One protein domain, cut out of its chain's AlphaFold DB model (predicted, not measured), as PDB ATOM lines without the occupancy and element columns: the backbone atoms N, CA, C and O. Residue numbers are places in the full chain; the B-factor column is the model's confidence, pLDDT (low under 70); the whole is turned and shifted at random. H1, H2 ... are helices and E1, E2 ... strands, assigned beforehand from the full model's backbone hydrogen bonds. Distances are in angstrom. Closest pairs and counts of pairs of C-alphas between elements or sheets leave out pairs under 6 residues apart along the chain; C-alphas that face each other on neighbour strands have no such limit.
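This is residues 753 to 804 and 901 to 1022 of the 1041 residues of the protein "PpsC protein" of Symbiodinium sp. CCMP2592 (UniProt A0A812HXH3). What would one see first? A strongly twisted sheet of five strands, E1, E2, E5, E6 and E7, has H3 packed over E6 and H5 packed beside its strands at the ends of E6 and E7, while the hairpin of E3 and E4 reaches away toward one end of the longest axis. Off the sheet, H1 and the long H4 pack on each other nearly at right angles. What is it built of? The printed part has 174 residues with five named helices and seven named strands, in the order H1 E1 H2 H3 E2 E3 E4 E5 E6 H4 E7 H5, and its class is mixed, helices and strands; the large sheet, in the order E1, E2, E5, E6, E7, is mixed, and E3 and E4 are antiparallel. How large is it? It is compact, with a radius of gyration of the C-alphas of 16.9 A and spans of 57 by 41 by 29 A.

What does the first element meet? H1, residues 753 to 761, touches residues 968 to 975 alone of H4, residues 961 to 978, about perpendicular at 75 degrees; the closest C-alphas are those of Ala 760 and Arg 971, 5.5 A apart. How is the large sheet joined? E1, residues 766 to 769, an edge strand, is antiparallel to E2, residues 792 to 800, with N 768 and O 793 within hydrogen-bond range at 2.9 A, and E2 is antiparallel to E5, residues 937 to 945, with N 794 and O 942 at 2.8 A. E5 forms an antiparallel hairpin with E6, residues 948 to 956, with N 939 and O 954 at 2.8 A. E6 is parallel to E7, residues 996 to 1001, the other edge strand, with N 955 and O 999 at 2.9 A, and E6, H4 and E7 form a strand-helix-strand unit, two parallel neighbour strands with a helix between them in the chain, although H4 is not on the sheet. Which helices are on this sheet? H3, residues 777 to 784, lies over E6 at a height of 9.5 A over the sheet, with Leu 783 and Ala 950 the closest C-alphas at 6.3 A, and H2, residues 770 to 773, only grazes the sheet and touches H3, the C-alphas of Phe 773 and Tyr 780 being closest at 5.5 A. H5, residues 1008 to 1018, at a height of 7.0 A, lies only just over none of the strands, with 2 of its C-alphas falling on E7; its closest C-alpha pair with E7 is Ser 1011 and Phe 1001, 5.2 A apart. With H3 and H5, the sheet E1, E2, E5, E6 and E7 makes two layers, a sheet with helices on one face. What of the rest? E3, residues 906 to 909, and E4, residues 919 to 922, form an antiparallel hairpin, with N 907 and O 921 at 2.9 A, and are apart from E1, E2, E5, E6 and E7. Every O i to N i+4 pair is within hydrogen-bond range in H1, H3 and H5, and 13 of 14 are in H4; H2 is too short for such a pair.

Where does the first element begin? C-alpha 753, in H1, is at (-36.612, 2.195, -23.377). How long are the longer elements? From first to last C-alpha, E2 measures 25.0 A, E5 26.6 A, E6 25.8 A, H4 25.3 A, E7 16.2 A and H5 15.1 A. Where do H4 and H5 end? C-alpha 978 is at (-53.140, -0.843, -23.253) and C-alpha 1018 at (-45.346, -18.149, -14.298).

How far does it reach? The two C-alphas farthest apart, those of Gly 914 and Arg 946, are 58.6 A apart. Is the printed part continuous? Residues 805 to 900 are not printed, and C-alphas 804 and 901 are 19.0 A apart across the cut. Which links are long, and where is confidence low? The links E4 to E5 and H4 to E7 are long, and pLDDT is under 70 at residue 913 and residues 915 to 918.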
ATOM      1  N   LYS A 753     -36.801   3.659 -23.313       88.00
ATOM      2  CA  LYS A 753     -36.612   2.195 -23.377       88.00
ATOM      3  C   LYS A 753     -36.191   1.575 -22.032       88.00
ATOM      4  O   LYS A 753     -36.463   0.400 -21.788       88.00
ATOM      5  N   GLN A 754     -35.534   2.349 -21.162       86.44
ATOM      6  CA  GLN A 754     -35.216   1.932 -19.795       86.44
ATOM      7  C   GLN A 754     -36.436   2.027 -18.870       86.44
ATOM      8  O   GLN A 754     -36.666   1.095 -18.107       86.44
ATOM      9  N   HIS A 755     -37.250   3.083 -18.973       87.31
ATOM     10  CA  HIS A 755     -38.468   3.234 -18.175       87.31
ATOM     11  C   HIS A 755     -39.523   2.169 -18.532       87.31
ATOM     12  O   HIS A 755     -40.050   1.511 -17.639       87.31
ATOM     13  N   MET A 756     -39.738   1.877 -19.821       90.31
ATOM     14  CA  MET A 756     -40.606   0.770 -20.260       90.31
ATOM     15  C   MET A 756     -40.122  -0.597 -19.744       90.31
ATOM     16  O   MET A 756     -40.928  -1.426 -19.316       90.31
ATOM     17  N   ARG A 757     -38.799  -0.833 -19.717       89.94
ATOM     18  CA  ARG A 757     -38.210  -2.024 -19.077       89.94
ATOM     19  C   ARG A 757     -38.449  -2.035 -17.567       89.94
ATOM     20  O   ARG A 757     -38.832  -3.075 -17.042       89.94
ATOM     21  N   LEU A 758     -38.267  -0.907 -16.881       87.62
ATOM     22  CA  LEU A 758     -38.505  -0.775 -15.442       87.62
ATOM     23  C   LEU A 758     -39.962  -1.107 -15.093       87.62
ATOM     24  O   LEU A 758     -40.208  -1.920 -14.210       87.62
ATOM     25  N   ARG A 759     -40.918  -0.557 -15.851       89.44
ATOM     26  CA  ARG A 759     -42.348  -0.858 -15.723       89.44
ATOM     27  C   ARG A 759     -42.634  -2.351 -15.863       89.44
ATOM     28  O   ARG A 759     -43.300  -2.901 -14.996       89.44
ATOM     29  N   ALA A 760     -42.089  -3.012 -16.888       90.19
ATOM     30  CA  ALA A 760     -42.236  -4.460 -17.071       90.19
ATOM     31  C   ALA A 760     -41.638  -5.260 -15.900       90.19
ATOM     32  O   ALA A 760     -42.286  -6.159 -15.378       90.19
ATOM     33  N   VAL A 761     -40.446  -4.894 -15.420       87.62
ATOM     34  CA  VAL A 761     -39.799  -5.512 -14.244       87.62
ATOM     35  C   VAL A 761     -40.590  -5.279 -12.940       87.62
ATOM     36  O   VAL A 761     -40.460  -6.059 -11.994       87.62
ATOM     37  N   CYS A 762     -41.432  -4.243 -12.891       86.38
ATOM     38  CA  CYS A 762     -42.342  -3.918 -11.789       86.38
ATOM     39  C   CYS A 762     -43.784  -4.426 -11.976       86.38
ATOM     40  O   CYS A 762     -44.629  -4.087 -11.146       86.38
ATOM     41  N   ASP A 763     -44.120  -5.182 -13.031       85.50
ATOM     42  CA  ASP A 763     -45.509  -5.623 -13.215       85.50
ATOM     43  C   ASP A 763     -45.831  -6.872 -12.381       85.50
ATOM     44  O   ASP A 763     -45.632  -8.011 -12.798       85.50
ATOM     45  N   GLU A 764     -46.367  -6.640 -11.183       80.88
ATOM     46  CA  GLU A 764     -46.857  -7.678 -10.267       80.88
ATOM     47  C   GLU A 764     -48.152  -8.373 -10.744       80.88
ATOM     48  O   GLU A 764     -48.631  -9.290 -10.077       80.88
ATOM     49  N   ARG A 765     -48.752  -7.948 -11.867       80.12
ATOM     50  CA  ARG A 765     -50.013  -8.505 -12.388       80.12
ATOM     51  C   ARG A 765     -49.770  -9.709 -13.295       80.12
ATOM     52  O   ARG A 765     -49.889  -9.615 -14.515       80.12
ATOM     53  N   ILE A 766     -49.479 -10.849 -12.685       91.19
ATOM     54  CA  ILE A 766     -49.556 -12.148 -13.354       91.19
ATOM     55  C   ILE A 766     -50.793 -12.863 -12.804       91.19
ATOM     56  O   ILE A 766     -50.909 -13.049 -11.594       91.19
ATOM     57  N   THR A 767     -51.730 -13.263 -13.666       92.38
ATOM     58  CA  THR A 767     -52.905 -14.054 -13.262       92.38
ATOM     59  C   THR A 767     -52.924 -15.400 -13.966       92.38
ATOM     60  O   THR A 767     -52.853 -15.459 -15.191       92.38
ATOM     61  N   LEU A 768     -53.043 -16.484 -13.198       94.06
ATOM     62  CA  LEU A 768     -52.979 -17.862 -13.691       94.06
ATOM     63  C   LEU A 768     -54.158 -18.677 -13.137       94.06
ATOM     64  O   LEU A 768     -54.471 -18.555 -11.951       94.06
ATOM     65  N   PRO A 769     -54.810 -19.541 -13.932       94.75
ATOM     66  CA  PRO A 769     -55.801 -20.475 -13.405       94.75
ATOM     67  C   PRO A 769     -55.103 -21.582 -12.599       94.75
ATOM     68  O   PRO A 769     -54.024 -22.030 -12.985       94.75
ATOM     69  N   LEU A 770     -55.722 -22.090 -11.525       95.06
ATOM     70  CA  LEU A 770     -55.121 -23.120 -10.655       95.06
ATOM     71  C   LEU A 770     -54.594 -24.343 -11.433       95.06
ATOM     72  O   LEU A 770     -53.520 -24.863 -11.124       95.06
ATOM     73  N   LYS A 771     -55.293 -24.753 -12.503       94.88
ATOM     74  CA  LYS A 771     -54.869 -25.838 -13.408       94.88
ATOM     75  C   LYS A 771     -53.467 -25.665 -14.019       94.88
ATOM     76  O   LYS A 771     -52.864 -26.668 -14.384       94.88
ATOM     77  N   ALA A 772     -52.932 -24.443 -14.106       94.31
ATOM     78  CA  ALA A 772     -51.579 -24.184 -14.609       94.31
ATOM     79  C   ALA A 772     -50.489 -24.851 -13.746       94.31
ATOM     80  O   ALA A 772     -49.455 -25.262 -14.262       94.31
ATOM     81  N   PHE A 773     -50.746 -25.039 -12.447       95.81
ATOM     82  CA  PHE A 773     -49.807 -25.682 -11.524       95.81
ATOM     83  C   PHE A 773     -50.005 -27.200 -11.387       95.81
ATOM     84  O   PHE A 773     -49.348 -27.813 -10.554       95.81
ATOM     85  N   ARG A 774     -50.868 -27.836 -12.199       95.00
ATOM     86  CA  ARG A 774     -51.217 -29.270 -12.087       95.00
ATOM     87  C   ARG A 774     -50.010 -30.223 -12.135       95.00
ATOM     88  O   ARG A 774     -50.080 -31.305 -11.563       95.00
ATOM     89  N   HIS A 775     -48.913 -29.819 -12.776       94.75
ATOM     90  CA  HIS A 775     -47.665 -30.592 -12.856       94.75
ATOM     91  C   HIS A 775     -46.761 -30.459 -11.612       94.75
ATOM     92  O   HIS A 775     -45.770 -31.173 -11.501       94.75
ATOM     93  N   PHE A 776     -47.111 -29.592 -10.655       96.31
ATOM     94  CA  PHE A 776     -46.402 -29.395  -9.389       96.31
ATOM     95  C   PHE A 776     -47.321 -29.808  -8.225       96.31
ATOM     96  O   PHE A 776     -47.984 -28.945  -7.641       96.31
ATOM     97  N   PRO A 777     -47.412 -31.106  -7.876       95.69
ATOM     98  CA  PRO A 777     -48.412 -31.601  -6.927       95.69
ATOM     99  C   PRO A 777     -48.324 -30.932  -5.547       95.69
ATOM    100  O   PRO A 777     -49.356 -30.657  -4.945       95.69
ATOM    101  N   GLU A 778     -47.124 -30.586  -5.075       95.56
ATOM    102  CA  GLU A 778     -46.920 -29.837  -3.824       95.56
ATOM    103  C   GLU A 778     -47.624 -28.469  -3.833       95.56
ATOM    104  O   GLU A 778     -48.331 -28.115  -2.891       95.56
ATOM    105  N   ILE A 779     -47.465 -27.712  -4.923       96.44
ATOM    106  CA  ILE A 779     -48.067 -26.385  -5.108       96.44
ATOM    107  C   ILE A 779     -49.576 -26.526  -5.321       96.44
ATOM    108  O   ILE A 779     -50.370 -25.846  -4.669       96.44
ATOM    109  N   TYR A 780     -49.975 -27.428  -6.222       96.69
ATOM    110  CA  TYR A 780     -51.367 -27.633  -6.603       96.69
ATOM    111  C   TYR A 780     -52.221 -28.091  -5.420       96.69
ATOM    112  O   TYR A 780     -53.253 -27.478  -5.165       96.69
ATOM    113  N   ASN A 781     -51.773 -29.096  -4.659       96.12
ATOM    114  CA  ASN A 781     -52.548 -29.671  -3.556       96.12
ATOM    115  C   ASN A 781     -52.748 -28.667  -2.409       96.12
ATOM    116  O   ASN A 781     -53.858 -28.544  -1.886       96.12
ATOM    117  N   LEU A 782     -51.710 -27.896  -2.048       95.50
ATOM    118  CA  LEU A 782     -51.820 -26.839  -1.031       95.50
ATOM    119  C   LEU A 782     -52.869 -25.784  -1.414       95.50
ATOM    120  O   LEU A 782     -53.636 -25.334  -0.562       95.50
ATOM    121  N   LEU A 783     -52.936 -25.416  -2.695       95.88
ATOM    122  CA  LEU A 783     -53.883 -24.426  -3.206       95.88
ATOM    123  C   LEU A 783     -55.294 -25.015  -3.398       95.88
ATOM    124  O   LEU A 783     -56.275 -24.382  -3.002       95.88
ATOM    125  N   SER A 784     -55.429 -26.238  -3.924       95.75
ATOM    126  CA  SER A 784     -56.724 -26.897  -4.174       95.75
ATOM    127  C   SER A 784     -57.485 -27.288  -2.904       95.75
ATOM    128  O   SER A 784     -58.696 -27.476  -2.949       95.75
ATOM    129  N   ASN A 785     -56.806 -27.366  -1.756       94.81
ATOM    130  CA  ASN A 785     -57.461 -27.524  -0.453       94.81
ATOM    131  C   ASN A 785     -58.339 -26.310  -0.071       94.81
ATOM    132  O   ASN A 785     -59.230 -26.425   0.772       94.81
ATOM    133  N   SER A 786     -58.103 -25.149  -0.696       94.25
ATOM    134  CA  SER A 786     -58.826 -23.893  -0.435       94.25
ATOM    135  C   SER A 786     -59.554 -23.335  -1.667       94.25
ATOM    136  O   SER A 786     -60.602 -22.702  -1.524       94.25
ATOM    137  N   LEU A 787     -59.028 -23.579  -2.871       95.31
ATOM    138  CA  LEU A 787     -59.498 -23.036  -4.148       95.31
ATOM    139  C   LEU A 787     -60.107 -24.120  -5.052       95.31
ATOM    140  O   LEU A 787     -59.833 -25.307  -4.895       95.31
ATOM    141  N   ARG A 788     -60.917 -23.722  -6.040       93.75
ATOM    142  CA  ARG A 788     -61.408 -24.644  -7.081       93.75
ATOM    143  C   ARG A 788     -60.427 -24.735  -8.246       93.75
ATOM    144  O   ARG A 788     -59.657 -23.815  -8.492       93.75
ATOM    145  N   GLN A 789     -60.521 -25.811  -9.029       91.81
ATOM    146  CA  GLN A 789     -59.708 -26.019 -10.242       91.81
ATOM    147  C   GLN A 789     -59.870 -24.888 -11.281       91.81
ATOM    148  O   GLN A 789     -58.944 -24.592 -12.035       91.81
ATOM    149  N   GLU A 790     -61.038 -24.240 -11.277       90.62
ATOM    150  CA  GLU A 790     -61.413 -23.091 -12.113       90.62
ATOM    151  C   GLU A 790     -60.993 -21.732 -11.518       90.62
ATOM    152  O   GLU A 790     -61.122 -20.709 -12.185       90.62
ATOM    153  N   SER A 791     -60.514 -21.685 -10.268       93.56
ATOM    154  CA  SER A 791     -60.116 -20.432  -9.621       93.56
ATOM    155  C   SER A 791     -58.917 -19.807 -10.333       93.56
ATOM    156  O   SER A 791     -57.878 -20.447 -10.513       93.56
ATOM    157  N   VAL A 792     -59.048 -18.526 -10.681       94.19
ATOM    158  CA  VAL A 792     -57.920 -17.676 -11.075       94.19
ATOM    159  C   VAL A 792     -57.175 -17.237  -9.816       94.19
ATOM    160  O   VAL A 792     -57.784 -16.953  -8.783       94.19
ATOM    161  N   MET A 793     -55.851 -17.206  -9.903       95.44
ATOM    162  CA  MET A 793     -54.941 -16.804  -8.839       95.44
ATOM    163  C   MET A 793     -54.078 -15.648  -9.329       95.44
ATOM    164  O   MET A 793     -53.621 -15.643 -10.470       95.44
ATOM    165  N   GLU A 794     -53.833 -14.692  -8.449       94.88
ATOM    166  CA  GLU A 794     -52.885 -13.606  -8.641       94.88
ATOM    167  C   GLU A 794     -51.503 -14.067  -8.152       94.88
ATOM    168  O   GLU A 794     -51.371 -14.591  -7.045       94.88
ATOM    169  N   VAL A 795     -50.471 -13.888  -8.972       94.50
ATOM    170  CA  VAL A 795     -49.087 -14.265  -8.673       94.50
ATOM    171  C   VAL A 795     -48.230 -13.011  -8.688       94.50
ATOM    172  O   VAL A 795     -47.904 -12.481  -9.746       94.50
ATOM    173  N   LYS A 796     -47.834 -12.543  -7.504       92.88
ATOM    174  CA  LYS A 796     -46.963 -11.373  -7.375       92.88
ATOM    175  C   LYS A 796     -45.505 -11.791  -7.263       92.88
ATOM    176  O   LYS A 796     -45.171 -12.658  -6.454       92.88
ATOM    177  N   MET A 797     -44.633 -11.156  -8.043       91.50
ATOM    178  CA  MET A 797     -43.188 -11.379  -8.005       91.50
ATOM    179  C   MET A 797     -42.485 -10.281  -7.206       91.50
ATOM    180  O   MET A 797     -42.665  -9.097  -7.461       91.50
ATOM    181  N   ALA A 798     -41.612 -10.698  -6.296       91.38
ATOM    182  CA  ALA A 798     -40.668  -9.852  -5.584       91.38
ATOM    183  C   ALA A 798     -39.248 -10.422  -5.670       91.38
ATOM    184  O   ALA A 798     -39.009 -11.579  -6.042       91.38
ATOM    185  N   TRP A 799     -38.284  -9.594  -5.291       90.00
ATOM    186  CA  TRP A 799     -36.902  -9.998  -5.102       90.00
ATOM    187  C   TRP A 799     -36.697 -10.421  -3.651       90.00
ATOM    188  O   TRP A 799     -37.395  -9.979  -2.737       90.00
ATOM    189  N   ARG A 800     -35.712 -11.281  -3.426       90.81
ATOM    190  CA  ARG A 800     -35.312 -11.732  -2.101       90.81
ATOM    191  C   ARG A 800     -33.824 -11.497  -1.924       90.81
ATOM    192  O   ARG A 800     -33.021 -11.885  -2.775       90.81
ATOM    193  N   CYS A 801     -33.436 -10.895  -0.805       91.38
ATOM    194  CA  CYS A 801     -32.022 -10.719  -0.508       91.38
ATOM    195  C   CYS A 801     -31.356 -12.073  -0.190       91.38
ATOM    196  O   CYS A 801     -31.441 -12.588   0.926       91.38
ATOM    197  N   ASN A 802     -30.672 -12.633  -1.190       89.38
ATOM    198  CA  ASN A 802     -29.860 -13.854  -1.108       89.38
ATOM    199  C   ASN A 802     -28.456 -13.620  -0.503       89.38
ATOM    200  O   ASN A 802     -27.622 -14.535  -0.459       89.38
ATOM    201  N   THR A 803     -28.161 -12.395  -0.050       90.12
ATOM    202  CA  THR A 803     -26.894 -12.089   0.612       90.12
ATOM    203  C   THR A 803     -26.848 -12.785   1.964       90.12
ATOM    204  O   THR A 803     -27.769 -12.669   2.772       90.12
ATOM    205  N   VAL A 804     -25.764 -13.523   2.199       89.94
ATOM    206  CA  VAL A 804     -25.527 -14.203   3.473       89.94
ATOM    207  C   VAL A 804     -24.783 -13.241   4.389       89.94
ATOM    208  O   VAL A 804     -23.648 -12.871   4.083       89.94
ATOM    209  N   SER A 901     -39.614  -5.280  -3.045       83.12
ATOM    210  CA  SER A 901     -40.172  -4.947  -4.359       83.12
ATOM    211  C   SER A 901     -39.054  -4.737  -5.394       83.12
ATOM    212  O   SER A 901     -37.859  -4.794  -5.075       83.12
ATOM    213  N   SER A 902     -39.426  -4.558  -6.659       73.56
ATOM    214  CA  SER A 902     -38.474  -4.559  -7.772       73.56
ATOM    215  C   SER A 902     -37.455  -3.422  -7.774       73.56
ATOM    216  O   SER A 902     -36.386  -3.613  -8.350       73.56
ATOM    217  N   VAL A 903     -37.740  -2.269  -7.158       70.88
ATOM    218  CA  VAL A 903     -36.877  -1.079  -7.289       70.88
ATOM    219  C   VAL A 903     -36.590  -0.386  -5.960       70.88
ATOM    220  O   VAL A 903     -35.431  -0.303  -5.550       70.88
ATOM    221  N   SER A 904     -37.617   0.124  -5.275       70.75
ATOM    222  CA  SER A 904     -37.460   1.054  -4.144       70.75
ATOM    223  C   SER A 904     -36.570   0.595  -2.973       70.75
ATOM    224  O   SER A 904     -35.940   1.472  -2.373       70.75
ATOM    225  N   PRO A 905     -36.428  -0.702  -2.622       77.38
ATOM    226  CA  PRO A 905     -35.617  -1.110  -1.471       77.38
ATOM    227  C   PRO A 905     -34.157  -1.435  -1.816       77.38
ATOM    228  O   PRO A 905     -33.369  -1.762  -0.922       77.38
ATOM    229  N   TRP A 906     -33.791  -1.363  -3.097       80.31
ATOM    230  CA  TRP A 906     -32.428  -1.568  -3.565       80.31
ATOM    231  C   TRP A 906     -31.684  -0.236  -3.670       80.31
ATOM    232  O   TRP A 906     -32.261   0.830  -3.896       80.31
ATOM    233  N   GLU A 907     -30.383  -0.286  -3.447       83.75
ATOM    234  CA  GLU A 907     -29.453   0.831  -3.567       83.75
ATOM    235  C   GLU A 907     -28.517   0.483  -4.720       83.75
ATOM    236  O   GLU A 907     -27.765  -0.490  -4.639       83.75
ATOM    237  N   ILE A 908     -28.641   1.198  -5.838       80.62
ATOM    238  CA  ILE A 908     -27.774   0.984  -6.995       80.62
ATOM    239  C   ILE A 908     -26.430   1.620  -6.657       80.62
ATOM    240  O   ILE A 908     -26.343   2.831  -6.475       80.62
ATOM    241  N   VAL A 909     -25.397   0.792  -6.547       83.50
ATOM    242  CA  VAL A 909     -24.018   1.254  -6.408       83.50
ATOM    243  C   VAL A 909     -23.412   1.314  -7.802       83.50
ATOM    244  O   VAL A 909     -23.285   0.286  -8.472       83.50
ATOM    245  N   ASP A 910     -23.057   2.519  -8.237       80.75
ATOM    246  CA  ASP A 910     -22.344   2.745  -9.490       80.75
ATOM    247  C   ASP A 910     -20.902   2.230  -9.427       80.75
ATOM    248  O   ASP A 910     -20.272   2.178  -8.369       80.75
ATOM    249  N   LYS A 911     -20.343   1.873 -10.591       79.06
ATOM    250  CA  LYS A 911     -18.940   1.449 -10.705       79.06
ATOM    251  C   LYS A 911     -17.999   2.623 -10.434       79.06
ATOM    252  O   LYS A 911     -17.674   3.380 -11.351       79.06
ATOM    253  N   LYS A 912     -17.483   2.735  -9.208       78.81
ATOM    254  CA  LYS A 912     -16.328   3.600  -8.933       78.81
ATOM    255  C   LYS A 912     -15.110   3.105  -9.716       78.81
ATOM    256  O   LYS A 912     -14.930   1.906  -9.931       78.81
ATOM    257  N   LYS A 913     -14.247   4.026 -10.146       65.56
ATOM    258  CA  LYS A 913     -13.061   3.714 -10.957       65.56
ATOM    259  C   LYS A 913     -12.076   2.843 -10.159       65.56
ATOM    260  O   LYS A 913     -11.365   3.349  -9.301       65.56
ATOM    261  N   GLY A 914     -12.055   1.542 -10.456       72.25
ATOM    262  CA  GLY A 914     -11.272   0.516  -9.748       72.25
ATOM    263  C   GLY A 914     -12.132  -0.569  -9.085       72.25
ATOM    264  O   GLY A 914     -11.686  -1.705  -8.942       72.25
ATOM    265  N   GLU A 915     -13.394  -0.276  -8.766       67.88
ATOM    266  CA  GLU A 915     -14.349  -1.259  -8.250       67.88
ATOM    267  C   GLU A 915     -15.007  -2.011  -9.419       67.88
ATOM    268  O   GLU A 915     -15.705  -1.443 -10.260       67.88
ATOM    269  N   THR A 916     -14.804  -3.329  -9.493       53.84
ATOM    270  CA  THR A 916     -15.252  -4.143 -10.644       53.84
ATOM    271  C   THR A 916     -16.776  -4.300 -10.758       53.84
ATOM    272  O   THR A 916     -17.274  -4.787 -11.778       53.84
ATOM    273  N   ARG A 917     -17.540  -3.904  -9.730       59.97
ATOM    274  CA  ARG A 917     -18.943  -4.292  -9.534       59.97
ATOM    275  C   ARG A 917     -19.835  -3.093  -9.235       59.97
ATOM    276  O   ARG A 917     -19.911  -2.643  -8.102       59.97
ATOM    277  N   GLY A 918     -20.568  -2.668 -10.257       68.50
ATOM    278  CA  GLY A 918     -21.814  -1.938 -10.060       68.50
ATOM    279  C   GLY A 918     -22.950  -2.944  -9.925       68.50
ATOM    280  O   GLY A 918     -22.871  -4.035 -10.501       68.50
ATOM    281  N   GLY A 919     -23.977  -2.613  -9.153       82.44
ATOM    282  CA  GLY A 919     -25.092  -3.517  -8.890       82.44
ATOM    283  C   GLY A 919     -25.908  -3.116  -7.669       82.44
ATOM    284  O   GLY A 919     -25.770  -2.015  -7.144       82.44
ATOM    285  N   TYR A 920     -26.777  -4.022  -7.233       84.88
ATOM    286  CA  TYR A 920     -27.773  -3.745  -6.203       84.88
ATOM    287  C   TYR A 920     -27.255  -4.110  -4.810       84.88
ATOM    288  O   TYR A 920     -26.905  -5.259  -4.540       84.88
ATOM    289  N   VAL A 921     -27.261  -3.152  -3.892       88.62
ATOM    290  CA  VAL A 921     -27.085  -3.376  -2.455       88.62
ATOM    291  C   VAL A 921     -28.461  -3.394  -1.791       88.62
ATOM    292  O   VAL A 921     -29.306  -2.539  -2.047       88.62
ATOM    293  N   CYS A 922     -28.719  -4.390  -0.942       89.50
ATOM    294  CA  CYS A 922     -29.931  -4.409  -0.123       89.50
ATOM    295  C   CYS A 922     -29.821  -3.329   0.959       89.50
ATOM    296  O   CYS A 922     -28.950  -3.433   1.824       89.50
ATOM    297  N   ARG A 923     -30.715  -2.329   0.965       88.12
ATOM    298  CA  ARG A 923     -30.663  -1.223   1.943       88.12
ATOM    299  C   ARG A 923     -30.691  -1.707   3.398       88.12
ATOM    300  O   ARG A 923     -30.040  -1.108   4.245       88.12
ATOM    301  N   HIS A 924     -31.399  -2.806   3.679       87.31
ATOM    302  CA  HIS A 924     -31.567  -3.340   5.035       87.31
ATOM    303  C   HIS A 924     -30.342  -4.091   5.583       87.31
ATOM    304  O   HIS A 924     -30.050  -3.949   6.764       87.31
ATOM    305  N   CYS A 925     -29.613  -4.862   4.764       88.06
ATOM    306  CA  CYS A 925     -28.428  -5.615   5.220       88.06
ATOM    307  C   CYS A 925     -27.090  -5.066   4.706       88.06
ATOM    308  O   CYS A 925     -26.054  -5.673   4.961       88.06
ATOM    309  N   LYS A 926     -27.126  -3.981   3.913       88.06
ATOM    310  CA  LYS A 926     -26.002  -3.368   3.172       88.06
ATOM    311  C   LYS A 926     -25.140  -4.355   2.367       88.06
ATOM    312  O   LYS A 926     -24.051  -4.037   1.899       88.06
ATOM    313  N   GLY A 927     -25.672  -5.549   2.122       87.38
ATOM    314  CA  GLY A 927     -25.011  -6.622   1.408       87.38
ATOM    315  C   GLY A 927     -25.252  -6.548  -0.097       87.38
ATOM    316  O   GLY A 927     -26.403  -6.552  -0.543       87.38
ATOM    317  N   PHE A 928     -24.168  -6.549  -0.874       86.50
ATOM    318  CA  PHE A 928     -24.202  -6.594  -2.339       86.50
ATOM    319  C   PHE A 928     -24.879  -7.882  -2.834       86.50
ATOM    320  O   PHE A 928     -24.379  -8.991  -2.600       86.50
ATOM    321  N   TRP A 929     -26.015  -7.723  -3.515       85.06
ATOM    322  CA  TRP A 929     -26.797  -8.801  -4.112       85.06
ATOM    323  C   TRP A 929     -25.986  -9.517  -5.189       85.06
ATOM    324  O   TRP A 929     -25.271  -8.892  -5.973       85.06
ATOM    325  N   ARG A 930     -26.082 -10.846  -5.231       79.19
ATOM    326  CA  ARG A 930     -25.321 -11.656  -6.186       79.19
ATOM    327  C   ARG A 930     -26.280 -12.320  -7.158       79.19
ATOM    328  O   ARG A 930     -27.016 -13.223  -6.757       79.19
ATOM    329  N   SER A 931     -26.222 -11.896  -8.417       74.31
ATOM    330  CA  SER A 931     -26.852 -12.609  -9.524       74.31
ATOM    331  C   SER A 931     -26.329 -14.042  -9.615       74.31
ATOM    332  O   SER A 931     -25.193 -14.338  -9.234       74.31
ATOM    333  N   GLY A 932     -27.178 -14.962 -10.061       73.56
ATOM    334  CA  GLY A 932     -26.870 -16.386 -10.192       73.56
ATOM    335  C   GLY A 932     -26.788 -17.161  -8.870       73.56
ATOM    336  O   GLY A 932     -26.807 -18.392  -8.897       73.56
ATOM    337  N   ARG A 933     -26.765 -16.498  -7.701       76.62
ATOM    338  CA  ARG A 933     -27.049 -17.179  -6.427       76.62
ATOM    339  C   ARG A 933     -28.542 -17.478  -6.354       76.62
ATOM    340  O   ARG A 933     -29.362 -16.562  -6.398       76.62
ATOM    341  N   GLY A 934     -28.865 -18.758  -6.185       77.06
ATOM    342  CA  GLY A 934     -30.238 -19.236  -6.065       77.06
ATOM    343  C   GLY A 934     -31.028 -18.640  -4.893       77.06
ATOM    344  O   GLY A 934     -30.478 -17.935  -4.043       77.06
ATOM    345  N   ALA A 935     -32.328 -18.943  -4.849       79.69
ATOM    346  CA  ALA A 935     -33.272 -18.446  -3.840       79.69
ATOM    347  C   ALA A 935     -33.357 -16.898  -3.737       79.69
ATOM    348  O   ALA A 935     -33.605 -16.343  -2.657       79.69
ATOM    349  N   SER A 936     -33.129 -16.207  -4.859       86.12
ATOM    350  CA  SER A 936     -33.104 -14.743  -5.018       86.12
ATOM    351  C   SER A 936     -34.447 -14.127  -5.416       86.12
ATOM    352  O   SER A 936     -34.585 -12.901  -5.429       86.12
ATOM    353  N   ARG A 937     -35.443 -14.956  -5.737       91.00
ATOM    354  CA  ARG A 937     -36.794 -14.537  -6.111       91.00
ATOM    355  C   ARG A 937     -37.812 -15.055  -5.108       91.00
ATOM    356  O   ARG A 937     -37.629 -16.101  -4.484       91.00
ATOM    357  N   PHE A 938     -38.896 -14.307  -4.967       93.69
ATOM    358  CA  PHE A 938     -40.011 -14.629  -4.094       93.69
ATOM    359  C   PHE A 938     -41.309 -14.451  -4.878       93.69
ATOM    360  O   PHE A 938     -41.598 -13.348  -5.339       93.69
ATOM    361  N   LEU A 939     -42.082 -15.522  -5.034       94.44
ATOM    362  CA  LEU A 939     -43.440 -15.449  -5.561       94.44
ATOM    363  C   LEU A 939     -44.443 -15.563  -4.421       94.44
ATOM    364  O   LEU A 939     -44.322 -16.431  -3.553       94.44
ATOM    365  N   LEU A 940     -45.457 -14.708  -4.464       95.38
ATOM    366  CA  LEU A 940     -46.620 -14.756  -3.594       95.38
ATOM    367  C   LEU A 940     -47.833 -15.110  -4.453       95.38
ATOM    368  O   LEU A 940     -48.335 -14.266  -5.194       95.38
ATOM    369  N   ILE A 941     -48.275 -16.364  -4.375       95.44
ATOM    370  CA  ILE A 941     -49.499 -16.826  -5.030       95.44
ATOM    371  C   ILE A 941     -50.654 -16.578  -4.062       95.44
ATOM    372  O   ILE A 941     -50.649 -17.092  -2.942       95.44
ATOM    373  N   THR A 942     -51.642 -15.802  -4.495       95.31
ATOM    374  CA  THR A 942     -52.871 -15.516  -3.752       95.31
ATOM    375  C   THR A 942     -54.097 -15.794  -4.606       95.31
ATOM    376  O   THR A 942     -54.193 -15.334  -5.739       95.31
ATOM    377  N   GLY A 943     -55.066 -16.513  -4.053       94.19
ATOM    378  CA  GLY A 943     -56.370 -16.718  -4.680       94.19
ATOM    379  C   GLY A 943     -57.483 -16.635  -3.648       94.19
ATOM    380  O   GLY A 943     -57.251 -16.872  -2.463       94.19
ATOM    381  N   GLU A 944     -58.697 -16.323  -4.093       93.31
ATOM    382  CA  GLU A 944     -59.890 -16.358  -3.249       93.31
ATOM    383  C   GLU A 944     -61.008 -17.137  -3.946       93.31
ATOM    384  O   GLU A 944     -61.224 -17.016  -5.152       93.31
ATOM    385  N   HIS A 945     -61.738 -17.948  -3.185       91.88
ATOM    386  CA  HIS A 945     -62.934 -18.623  -3.663       91.88
ATOM    387  C   HIS A 945     -63.950 -18.787  -2.524       91.88
ATOM    388  O   HIS A 945     -63.694 -19.468  -1.532       91.88
ATOM    389  N   ARG A 946     -65.138 -18.182  -2.686       89.81
ATOM    390  CA  ARG A 946     -66.244 -18.197  -1.700       89.81
ATOM    391  C   ARG A 946     -65.812 -17.739  -0.294       89.81
ATOM    392  O   ARG A 946     -66.145 -18.394   0.691       89.81
ATOM    393  N   GLY A 947     -65.043 -16.652  -0.198       91.06
ATOM    394  CA  GLY A 947     -64.555 -16.113   1.077       91.06
ATOM    395  C   GLY A 947     -63.423 -16.913   1.734       91.06
ATOM    396  O   GLY A 947     -62.914 -16.494   2.770       91.06
ATOM    397  N   LYS A 948     -62.991 -18.041   1.149       91.06
ATOM    398  CA  LYS A 948     -61.726 -18.691   1.516       91.06
ATOM    399  C   LYS A 948     -60.604 -18.093   0.678       91.06
ATOM    400  O   LYS A 948     -60.605 -18.250  -0.543       91.06
ATOM    401  N   SER A 949     -59.648 -17.442   1.329       92.06
ATOM    402  CA  SER A 949     -58.390 -17.031   0.712       92.06
ATOM    403  C   SER A 949     -57.318 -18.106   0.900       92.06
ATOM    404  O   SER A 949     -57.247 -18.766   1.934       92.06
ATOM    405  N   ALA A 950     -56.477 -18.278  -0.116       93.81
ATOM    406  CA  ALA A 950     -55.280 -19.107  -0.079       93.81
ATOM    407  C   ALA A 950     -54.060 -18.220  -0.336       93.81
ATOM    408  O   ALA A 950     -54.096 -17.374  -1.234       93.81
ATOM    409  N   GLN A 951     -52.979 -18.420   0.422       95.31
ATOM    410  CA  GLN A 951     -51.706 -17.735   0.206       95.31
ATOM    411  C   GLN A 951     -50.547 -18.736   0.286       95.31
ATOM    412  O   GLN A 951     -50.371 -19.418   1.292       95.31
ATOM    413  N   LEU A 952     -49.737 -18.799  -0.770       95.69
ATOM    414  CA  LEU A 952     -48.564 -19.666  -0.869       95.69
ATOM    415  C   LEU A 952     -47.337 -18.830  -1.245       95.69
ATOM    416  O   LEU A 952     -47.376 -18.044  -2.191       95.69
ATOM    417  N   GLN A 953     -46.247 -19.001  -0.499       95.81
ATOM    418  CA  GLN A 953     -44.956 -18.381  -0.791       95.81
ATOM    419  C   GLN A 953     -44.037 -19.390  -1.481       95.81
ATOM    420  O   GLN A 953     -43.795 -20.470  -0.938       95.81
ATOM    421  N   LEU A 954     -43.465 -19.022  -2.626       96.06
ATOM    422  CA  LEU A 954     -42.412 -19.793  -3.287       96.06
ATOM    423  C   LEU A 954     -41.112 -18.988  -3.269       96.06
ATOM    424  O   LEU A 954     -41.074 -17.850  -3.736       96.06
ATOM    425  N   ILE A 955     -40.037 -19.579  -2.759       95.56
ATOM    426  CA  ILE A 955     -38.679 -19.049  -2.905       95.56
ATOM    427  C   ILE A 955     -38.031 -19.764  -4.089       95.56
ATOM    428  O   ILE A 955     -37.868 -20.984  -4.050       95.56
ATOM    429  N   LEU A 956     -37.678 -18.999  -5.122       95.12
ATOM    430  CA  LEU A 956     -37.185 -19.496  -6.407       95.12
ATOM    431  C   LEU A 956     -35.793 -18.941  -6.736       95.12
ATOM    432  O   LEU A 956     -35.360 -17.916  -6.195       95.12
ATOM    433  N   ASP A 957     -35.107 -19.603  -7.663       94.31
ATOM    434  CA  ASP A 957     -33.941 -19.042  -8.350       94.31
ATOM    435  C   ASP A 957     -34.361 -17.913  -9.310       94.31
ATOM    436  O   ASP A 957     -35.547 -17.613  -9.471       94.31
ATOM    437  N   GLU A 958     -33.399 -17.263  -9.966       92.44
ATOM    438  CA  GLU A 958     -33.716 -16.344 -11.064       92.44
ATOM    439  C   GLU A 958     -34.359 -17.094 -12.241       92.44
ATOM    440  O   GLU A 958     -33.958 -18.228 -12.522       92.44
ATOM    441  N   PRO A 959     -35.329 -16.483 -12.946       93.62
ATOM    442  CA  PRO A 959     -35.867 -17.063 -14.168       93.62
ATOM    443  C   PRO A 959     -34.767 -17.235 -15.228       93.62
ATOM    444  O   PRO A 959     -33.894 -16.368 -15.340       93.62
ATOM    445  N   PRO A 960     -34.815 -18.304 -16.047       93.94
ATOM    446  CA  PRO A 960     -33.973 -18.430 -17.231       93.94
ATOM    447  C   PRO A 960     -34.029 -17.163 -18.092       93.94
ATOM    448  O   PRO A 960     -35.117 -16.682 -18.420       93.94
ATOM    449  N   LEU A 961     -32.860 -16.625 -18.460       92.69
ATOM    450  CA  LEU A 961     -32.746 -15.288 -19.059       92.69
ATOM    451  C   LEU A 961     -33.638 -15.117 -20.299       92.69
ATOM    452  O   LEU A 961     -34.333 -14.114 -20.407       92.69
ATOM    453  N   HIS A 962     -33.694 -16.122 -21.178       93.81
ATOM    454  CA  HIS A 962     -34.521 -16.087 -22.388       93.81
ATOM    455  C   HIS A 962     -36.031 -15.995 -22.089       93.81
ATOM    456  O   HIS A 962     -36.738 -15.248 -22.762       93.81
ATOM    457  N   LEU A 963     -36.533 -16.689 -21.054       92.56
ATOM    458  CA  LEU A 963     -37.934 -16.577 -20.623       92.56
ATOM    459  C   LEU A 963     -38.213 -15.180 -20.068       92.56
ATOM    460  O   LEU A 963     -39.236 -14.578 -20.384       92.56
ATOM    461  N   TYR A 964     -37.284 -14.649 -19.270       92.44
ATOM    462  CA  TYR A 964     -37.429 -13.335 -18.655       92.44
ATOM    463  C   TYR A 964     -37.375 -12.198 -19.678       92.44
ATOM    464  O   TYR A 964     -38.212 -11.301 -19.637       92.44
ATOM    465  N   GLU A 965     -36.447 -12.240 -20.636       92.62
ATOM    466  CA  GLU A 965     -36.364 -11.240 -21.705       92.62
ATOM    467  C   GLU A 965     -37.551 -11.321 -22.671       92.62
ATOM    468  O   GLU A 965     -38.042 -10.275 -23.101       92.62
ATOM    469  N   SER A 966     -38.061 -12.525 -22.958       92.62
ATOM    470  CA  SER A 966     -39.299 -12.718 -23.726       92.62
ATOM    471  C   SER A 966     -40.507 -12.108 -23.004       92.62
ATOM    472  O   SER A 966     -41.209 -11.266 -23.563       92.62
ATOM    473  N   TRP A 967     -40.690 -12.422 -21.717       92.25
ATOM    474  CA  TRP A 967     -41.760 -11.856 -20.893       92.25
ATOM    475  C   TRP A 967     -41.654 -10.328 -20.760       92.25
ATOM    476  O   TRP A 967     -42.648  -9.628 -20.941       92.25
ATOM    477  N   VAL A 968     -40.452  -9.779 -20.537       92.38
ATOM    478  CA  VAL A 968     -40.227  -8.321 -20.504       92.38
ATOM    479  C   VAL A 968     -40.551  -7.678 -21.857       92.38
ATOM    480  O   VAL A 968     -41.204  -6.635 -21.882       92.38
ATOM    481  N   LYS A 969     -40.140  -8.279 -22.983       92.31
ATOM    482  CA  LYS A 969     -40.477  -7.798 -24.336       92.31
ATOM    483  C   LYS A 969     -41.993  -7.754 -24.545       92.31
ATOM    484  O   LYS A 969     -42.506  -6.757 -25.050       92.31
ATOM    485  N   ASP A 970     -42.700  -8.786 -24.101       89.88
ATOM    486  CA  ASP A 970     -44.147  -8.884 -24.251       89.88
ATOM    487  C   ASP A 970     -44.922  -7.936 -23.320       89.88
ATOM    488  O   ASP A 970     -45.891  -7.322 -23.763       89.88
ATOM    489  N   ARG A 971     -44.504  -7.751 -22.055       90.12
ATOM    490  CA  ARG A 971     -45.126  -6.750 -21.162       90.12
ATOM    491  C   ARG A 971     -44.865  -5.323 -21.641       90.12
ATOM    492  O   ARG A 971     -45.755  -4.487 -21.525       90.12
ATOM    493  N   ILE A 972     -43.700  -5.041 -22.234       91.06
ATOM    494  CA  ILE A 972     -43.448  -3.761 -22.915       91.06
ATOM    495  C   ILE A 972     -44.453  -3.560 -24.053       91.06
ATOM    496  O   ILE A 972     -45.070  -2.501 -24.124       91.06
ATOM    497  N   GLU A 973     -44.646  -4.557 -24.919       88.75
ATOM    498  CA  GLU A 973     -45.572  -4.462 -26.056       88.75
ATOM    499  C   GLU A 973     -47.043  -4.336 -25.618       88.75
ATOM    500  O   GLU A 973     -47.785  -3.553 -26.205       88.75
ATOM    501  N   PHE A 974     -47.444  -5.015 -24.538       88.06
ATOM    502  CA  PHE A 974     -48.736  -4.798 -23.876       88.06
ATOM    503  C   PHE A 974     -48.881  -3.349 -23.384       88.06
ATOM    504  O   PHE A 974     -49.874  -2.686 -23.684       88.06
ATOM    505  N   TYR A 975     -47.873  -2.823 -22.676       88.44
ATOM    506  CA  TYR A 975     -47.907  -1.459 -22.149       88.44
ATOM    507  C   TYR A 975     -48.046  -0.395 -23.238       88.44
ATOM    508  O   TYR A 975     -48.799   0.551 -23.031       88.44
ATOM    509  N   LYS A 976     -47.381  -0.557 -24.391       88.62
ATOM    510  CA  LYS A 976     -47.493   0.372 -25.533       88.62
ATOM    511  C   LYS A 976     -48.928   0.578 -26.032       88.62
ATOM    512  O   LYS A 976     -49.234   1.641 -26.557       88.62
ATOM    513  N   ARG A 977     -49.764  -0.460 -25.930       86.56
ATOM    514  CA  ARG A 977     -51.122  -0.500 -26.495       86.56
ATOM    515  C   ARG A 977     -52.187  -0.200 -25.444       86.56
ATOM    516  O   ARG A 977     -53.108   0.561 -25.699       86.56
ATOM    517  N   VAL A 978     -52.056  -0.795 -24.254       86.06
ATOM    518  CA  VAL A 978     -53.140  -0.843 -23.253       86.06
ATOM    519  C   VAL A 978     -52.969   0.179 -22.126       86.06
ATOM    520  O   VAL A 978     -53.956   0.655 -21.575       86.06
ATOM    521  N   GLU A 979     -51.736   0.539 -21.754       87.25
ATOM    522  CA  GLU A 979     -51.488   1.468 -20.639       87.25
ATOM    523  C   GLU A 979     -50.277   2.397 -20.894       87.25
ATOM    524  O   GLU A 979     -49.396   2.477 -20.035       87.25
ATOM    525  N   PRO A 980     -50.166   3.099 -22.039       85.88
ATOM    526  CA  PRO A 980     -48.928   3.770 -22.470       85.88
ATOM    527  C   PRO A 980     -48.347   4.748 -21.437       85.88
ATOM    528  O   PRO A 980     -47.130   4.840 -21.312       85.88
ATOM    529  N   THR A 981     -49.189   5.393 -20.626       86.81
ATOM    530  CA  THR A 981     -48.819   6.415 -19.628       86.81
ATOM    531  C   THR A 981     -48.845   5.934 -18.165       86.81
ATOM    532  O   THR A 981     -48.693   6.740 -17.248       86.81
ATOM    533  N   ALA A 982     -49.057   4.639 -17.895       86.00
ATOM    534  CA  ALA A 982     -49.186   4.141 -16.521       86.00
ATOM    535  C   ALA A 982     -47.839   4.020 -15.780       86.00
ATOM    536  O   ALA A 982     -46.934   3.315 -16.219       86.00
ATOM    537  N   ALA A 983     -47.748   4.629 -14.595       87.00
ATOM    538  CA  ALA A 983     -46.544   4.611 -13.761       87.00
ATOM    539  C   ALA A 983     -46.083   3.186 -13.343       87.00
ATOM    540  O   ALA A 983     -46.919   2.282 -13.198       87.00
ATOM    541  N   PRO A 984     -44.772   2.975 -13.075       86.19
ATOM    542  CA  PRO A 984     -44.241   1.712 -12.559       86.19
ATOM    543  C   PRO A 984     -44.949   1.261 -11.277       86.19
ATOM    544  O   PRO A 984     -45.097   2.029 -10.327       86.19
ATOM    545  N   ARG A 985     -45.364  -0.008 -11.224       84.44
ATOM    546  CA  ARG A 985     -46.195  -0.551 -10.134       84.44
ATOM    547  C   ARG A 985     -45.381  -1.176  -8.994       84.44
ATOM    548  O   ARG A 985     -45.814  -2.171  -8.436       84.44
ATOM    549  N   ASP A 986     -44.240  -0.583  -8.635       83.19
ATOM    550  CA  ASP A 986     -43.363  -1.067  -7.554       83.19
ATOM    551  C   ASP A 986     -44.080  -1.015  -6.189       83.19
ATOM    552  O   ASP A 986     -44.145   0.041  -5.554       83.19
ATOM    553  N   ARG A 987     -44.670  -2.131  -5.739       83.12
ATOM    554  CA  ARG A 987     -45.425  -2.209  -4.482       83.12
ATOM    555  C   ARG A 987     -44.779  -3.203  -3.520       83.12
ATOM    556  O   ARG A 987     -44.225  -4.232  -3.885       83.12
ATOM    557  N   SER A 988     -44.851  -2.892  -2.227       81.31
ATOM    558  CA  SER A 988     -44.391  -3.826  -1.198       81.31
ATOM    559  C   SER A 988     -45.410  -4.955  -1.020       81.31
ATOM    560  O   SER A 988     -46.593  -4.697  -0.768       81.31
ATOM    561  N   LEU A 989     -44.959  -6.208  -1.138       86.31
ATOM    562  CA  LEU A 989     -45.827  -7.371  -0.983       86.31
ATOM    563  C   LEU A 989     -46.341  -7.486   0.455       86.31
ATOM    564  O   LEU A 989     -45.571  -7.635   1.405       86.31
ATOM    565  N   ARG A 990     -47.667  -7.518   0.613       85.62
ATOM    566  CA  ARG A 990     -48.321  -7.821   1.893       85.62
ATOM    567  C   ARG A 990     -48.304  -9.328   2.158       85.62
ATOM    568  O   ARG A 990     -49.281 -10.037   1.924       85.62
ATOM    569  N   VAL A 991     -47.159  -9.800   2.635       83.56
ATOM    570  CA  VAL A 991     -46.942 -11.174   3.093       83.56
ATOM    571  C   VAL A 991     -47.580 -11.348   4.475       83.56
ATOM    572  O   VAL A 991     -47.175 -10.664   5.413       83.56
ATOM    573  N   ASN A 992     -48.553 -12.253   4.629       84.38
ATOM    574  CA  ASN A 992     -49.115 -12.575   5.942       84.38
ATOM    575  C   ASN A 992     -48.375 -13.787   6.545       84.38
ATOM    576  O   ASN A 992     -48.550 -14.897   6.043       84.38
ATOM    577  N   PRO A 993     -47.570 -13.620   7.614       80.25
ATOM    578  CA  PRO A 993     -46.728 -14.694   8.136       80.25
ATOM    579  C   PRO A 993     -47.499 -15.854   8.784       80.25
ATOM    580  O   PRO A 993     -46.912 -16.920   8.940       80.25
ATOM    581  N   SER A 994     -48.774 -15.685   9.164       80.62
ATOM    582  CA  SER A 994     -49.548 -16.727   9.864       80.62
ATOM    583  C   SER A 994     -50.417 -17.607   8.961       80.62
ATOM    584  O   SER A 994     -50.836 -18.676   9.397       80.62
ATOM    585  N   LEU A 995     -50.692 -17.191   7.718       72.75
ATOM    586  CA  LEU A 995     -51.598 -17.907   6.799       72.75
ATOM    587  C   LEU A 995     -50.885 -18.618   5.642       72.75
ATOM    588  O   LEU A 995     -51.537 -19.242   4.809       72.75
ATOM    589  N   SER A 996     -49.564 -18.489   5.548       74.25
ATOM    590  CA  SER A 996     -48.825 -18.844   4.341       74.25
ATOM    591  C   SER A 996     -47.910 -20.053   4.519       74.25
ATOM    592  O   SER A 996     -46.897 -19.975   5.219       74.25
ATOM    593  N   SER A 997     -48.181 -21.128   3.783       89.94
ATOM    594  CA  SER A 997     -47.162 -22.146   3.511       89.94
ATOM    595  C   SER A 997     -46.003 -21.529   2.715       89.94
ATOM    596  O   SER A 997     -46.209 -20.623   1.900       89.94
ATOM    597  N   ARG A 998     -44.777 -22.016   2.938       94.00
ATOM    598  CA  ARG A 998     -43.566 -21.561   2.241       94.00
ATOM    599  C   ARG A 998     -42.794 -22.754   1.686       94.00
ATOM    600  O   ARG A 998     -42.337 -23.590   2.457       94.00
ATOM    601  N   LEU A 999     -42.605 -22.778   0.370       95.31
ATOM    602  CA  LEU A 999     -41.784 -23.762  -0.343       95.31
ATOM    603  C   LEU A 999     -40.511 -23.094  -0.892       95.31
ATOM    604  O   LEU A 999     -40.477 -21.878  -1.100       95.31
ATOM    605  N   ARG A1000     -39.452 -23.879  -1.129       94.62
ATOM    606  CA  ARG A1000     -38.185 -23.411  -1.718       94.62
ATOM    607  C   ARG A1000     -37.722 -24.378  -2.805       94.62
ATOM    608  O   ARG A1000     -37.359 -25.511  -2.503       94.62
ATOM    609  N   PHE A1001     -37.665 -23.895  -4.042       94.06
ATOM    610  CA  PHE A1001     -37.136 -24.627  -5.190       94.06
ATOM    611  C   PHE A1001     -35.919 -23.865  -5.707       94.06
ATOM    612  O   PHE A1001     -36.041 -22.743  -6.189       94.06
ATOM    613  N   SER A1002     -34.725 -24.423  -5.518       92.44
ATOM    614  CA  SER A1002     -33.476 -23.723  -5.814       92.44
ATOM    615  C   SER A1002     -32.334 -24.684  -6.117       92.44
ATOM    616  O   SER A1002     -32.290 -25.791  -5.581       92.44
ATOM    617  N   LYS A1003     -31.328 -24.230  -6.871       90.06
ATOM    618  CA  LYS A1003     -30.041 -24.934  -7.026       90.06
ATOM    619  C   LYS A1003     -29.408 -25.291  -5.673       90.06
ATOM    620  O   LYS A1003     -28.790 -26.342  -5.553       90.06
ATOM    621  N   THR A1004     -29.621 -24.479  -4.630       86.69
ATOM    622  CA  THR A1004     -29.126 -24.759  -3.264       86.69
ATOM    623  C   THR A1004     -29.805 -25.930  -2.544       86.69
ATOM    624  O   THR A1004     -29.277 -26.377  -1.534       86.69
ATOM    625  N   ASN A1005     -30.936 -26.441  -3.040       88.56
ATOM    626  CA  ASN A1005     -31.541 -27.699  -2.584       88.56
ATOM    627  C   ASN A1005     -31.777 -28.677  -3.748       88.56
ATOM    628  O   ASN A1005     -32.736 -29.439  -3.718       88.56
ATOM    629  N   LEU A1006     -30.931 -28.616  -4.788       92.44
ATOM    630  CA  LEU A1006     -30.977 -29.435  -6.012       92.44
ATOM    631  C   LEU A1006     -32.269 -29.315  -6.858       92.44
ATOM    632  O   LEU A1006     -32.354 -29.875  -7.945       92.44
ATOM    633  N   MET A1007     -33.229 -28.481  -6.452       92.88
ATOM    634  CA  MET A1007     -34.518 -28.256  -7.124       92.88
ATOM    635  C   MET A1007     -34.479 -27.125  -8.171       92.88
ATOM    636  O   MET A1007     -35.483 -26.465  -8.439       92.88
ATOM    637  N   GLY A1008     -33.313 -26.879  -8.779       92.12
ATOM    638  CA  GLY A1008     -33.129 -25.826  -9.788       92.12
ATOM    639  C   GLY A1008     -33.957 -26.052 -11.060       92.12
ATOM    640  O   GLY A1008     -34.533 -25.107 -11.596       92.12
ATOM    641  N   GLN A1009     -34.091 -27.305 -11.509       94.31
ATOM    642  CA  GLN A1009     -34.952 -27.660 -12.646       94.31
ATOM    643  C   GLN A1009     -36.432 -27.376 -12.344       94.31
ATOM    644  O   GLN A1009     -37.121 -26.774 -13.166       94.31
ATOM    645  N   VAL A1010     -36.906 -27.711 -11.137       95.06
ATOM    646  CA  VAL A1010     -38.278 -27.402 -10.694       95.06
ATOM    647  C   VAL A1010     -38.509 -25.889 -10.661       95.06
ATOM    648  O   VAL A1010     -39.530 -25.423 -11.161       95.06
ATOM    649  N   SER A1011     -37.536 -25.102 -10.184       95.25
ATOM    650  CA  SER A1011     -37.605 -23.636 -10.256       95.25
ATOM    651  C   SER A1011     -37.744 -23.129 -11.697       95.25
ATOM    652  O   SER A1011     -38.549 -22.232 -11.940       95.25
ATOM    653  N   ASN A1012     -37.005 -23.693 -12.658       94.31
ATOM    654  CA  ASN A1012     -37.102 -23.308 -14.071       94.31
ATOM    655  C   ASN A1012     -38.473 -23.654 -14.678       94.31
ATOM    656  O   ASN A1012     -39.026 -22.844 -15.420       94.31
ATOM    657  N   MET A1013     -39.042 -24.815 -14.342       95.44
ATOM    658  CA  MET A1013     -40.377 -25.216 -14.805       95.44
ATOM    659  C   MET A1013     -41.494 -24.367 -14.175       95.44
ATOM    660  O   MET A1013     -42.472 -24.035 -14.839       95.44
ATOM    661  N   ILE A1014     -41.353 -23.955 -12.910       95.81
ATOM    662  CA  ILE A1014     -42.281 -22.987 -12.303       95.81
ATOM    663  C   ILE A1014     -42.178 -21.642 -13.038       95.81
ATOM    664  O   ILE A1014     -43.202 -21.014 -13.299       95.81
ATOM    665  N   TRP A1015     -40.974 -21.216 -13.437       95.94
ATOM    666  CA  TRP A1015     -40.794 -19.991 -14.221       95.94
ATOM    667  C   TRP A1015     -41.375 -20.058 -15.633       95.94
ATOM    668  O   TRP A1015     -41.928 -19.053 -16.071       95.94
ATOM    669  N   SER A1016     -41.312 -21.193 -16.337       94.94
ATOM    670  CA  SER A1016     -41.960 -21.308 -17.652       94.94
ATOM    671  C   SER A1016     -43.484 -21.224 -17.554       94.94
ATOM    672  O   SER A1016     -44.098 -20.610 -18.419       94.94
ATOM    673  N   VAL A1017     -44.096 -21.721 -16.472       94.44
ATOM    674  CA  VAL A1017     -45.530 -21.513 -16.200       94.44
ATOM    675  C   VAL A1017     -45.828 -20.069 -15.784       94.44
ATOM    676  O   VAL A1017     -46.731 -19.450 -16.342       94.44
ATOM    677  N   VAL A1018     -45.075 -19.496 -14.841       94.19
ATOM    678  CA  VAL A1018     -45.346 -18.149 -14.298       94.19
ATOM    679  C   VAL A1018     -45.086 -17.034 -15.313       94.19
ATOM    680  O   VAL A1018     -45.787 -16.027 -15.299       94.19
ATOM    681  N   LEU A1019     -44.114 -17.213 -16.210       93.44
ATOM    682  CA  LEU A1019     -43.819 -16.271 -17.292       93.44
ATOM    683  C   LEU A1019     -44.479 -16.668 -18.623       93.44
ATOM    684  O   LEU A1019     -44.312 -15.941 -19.606       93.44
ATOM    685  N   SER A1020     -45.254 -17.765 -18.673       88.12
ATOM    686  CA  SER A1020     -46.119 -18.038 -19.826       88.12
ATOM    687  C   SER A1020     -47.138 -16.912 -19.947       88.12
ATOM    688  O   SER A1020     -47.914 -16.630 -19.031       88.12
ATOM    689  N   ASN A1021     -47.111 -16.216 -21.079       78.88
ATOM    690  CA  ASN A1021     -47.975 -15.071 -21.294       78.88
ATOM    691  C   ASN A1021     -49.341 -15.553 -21.795       78.88
ATOM    692  O   ASN A1021     -49.688 -15.360 -22.956       78.88
ATOM    693  N   LEU A1022     -50.103 -16.205 -20.908       78.31
ATOM    694  CA  LEU A1022     -51.424 -16.767 -21.214       78.31
ATOM    695  C   LEU A1022     -52.403 -15.711 -21.749       78.31
ATOM    696  O   LEU A1022     -53.277 -16.047 -22.545       78.31
TER     697      LEU A1022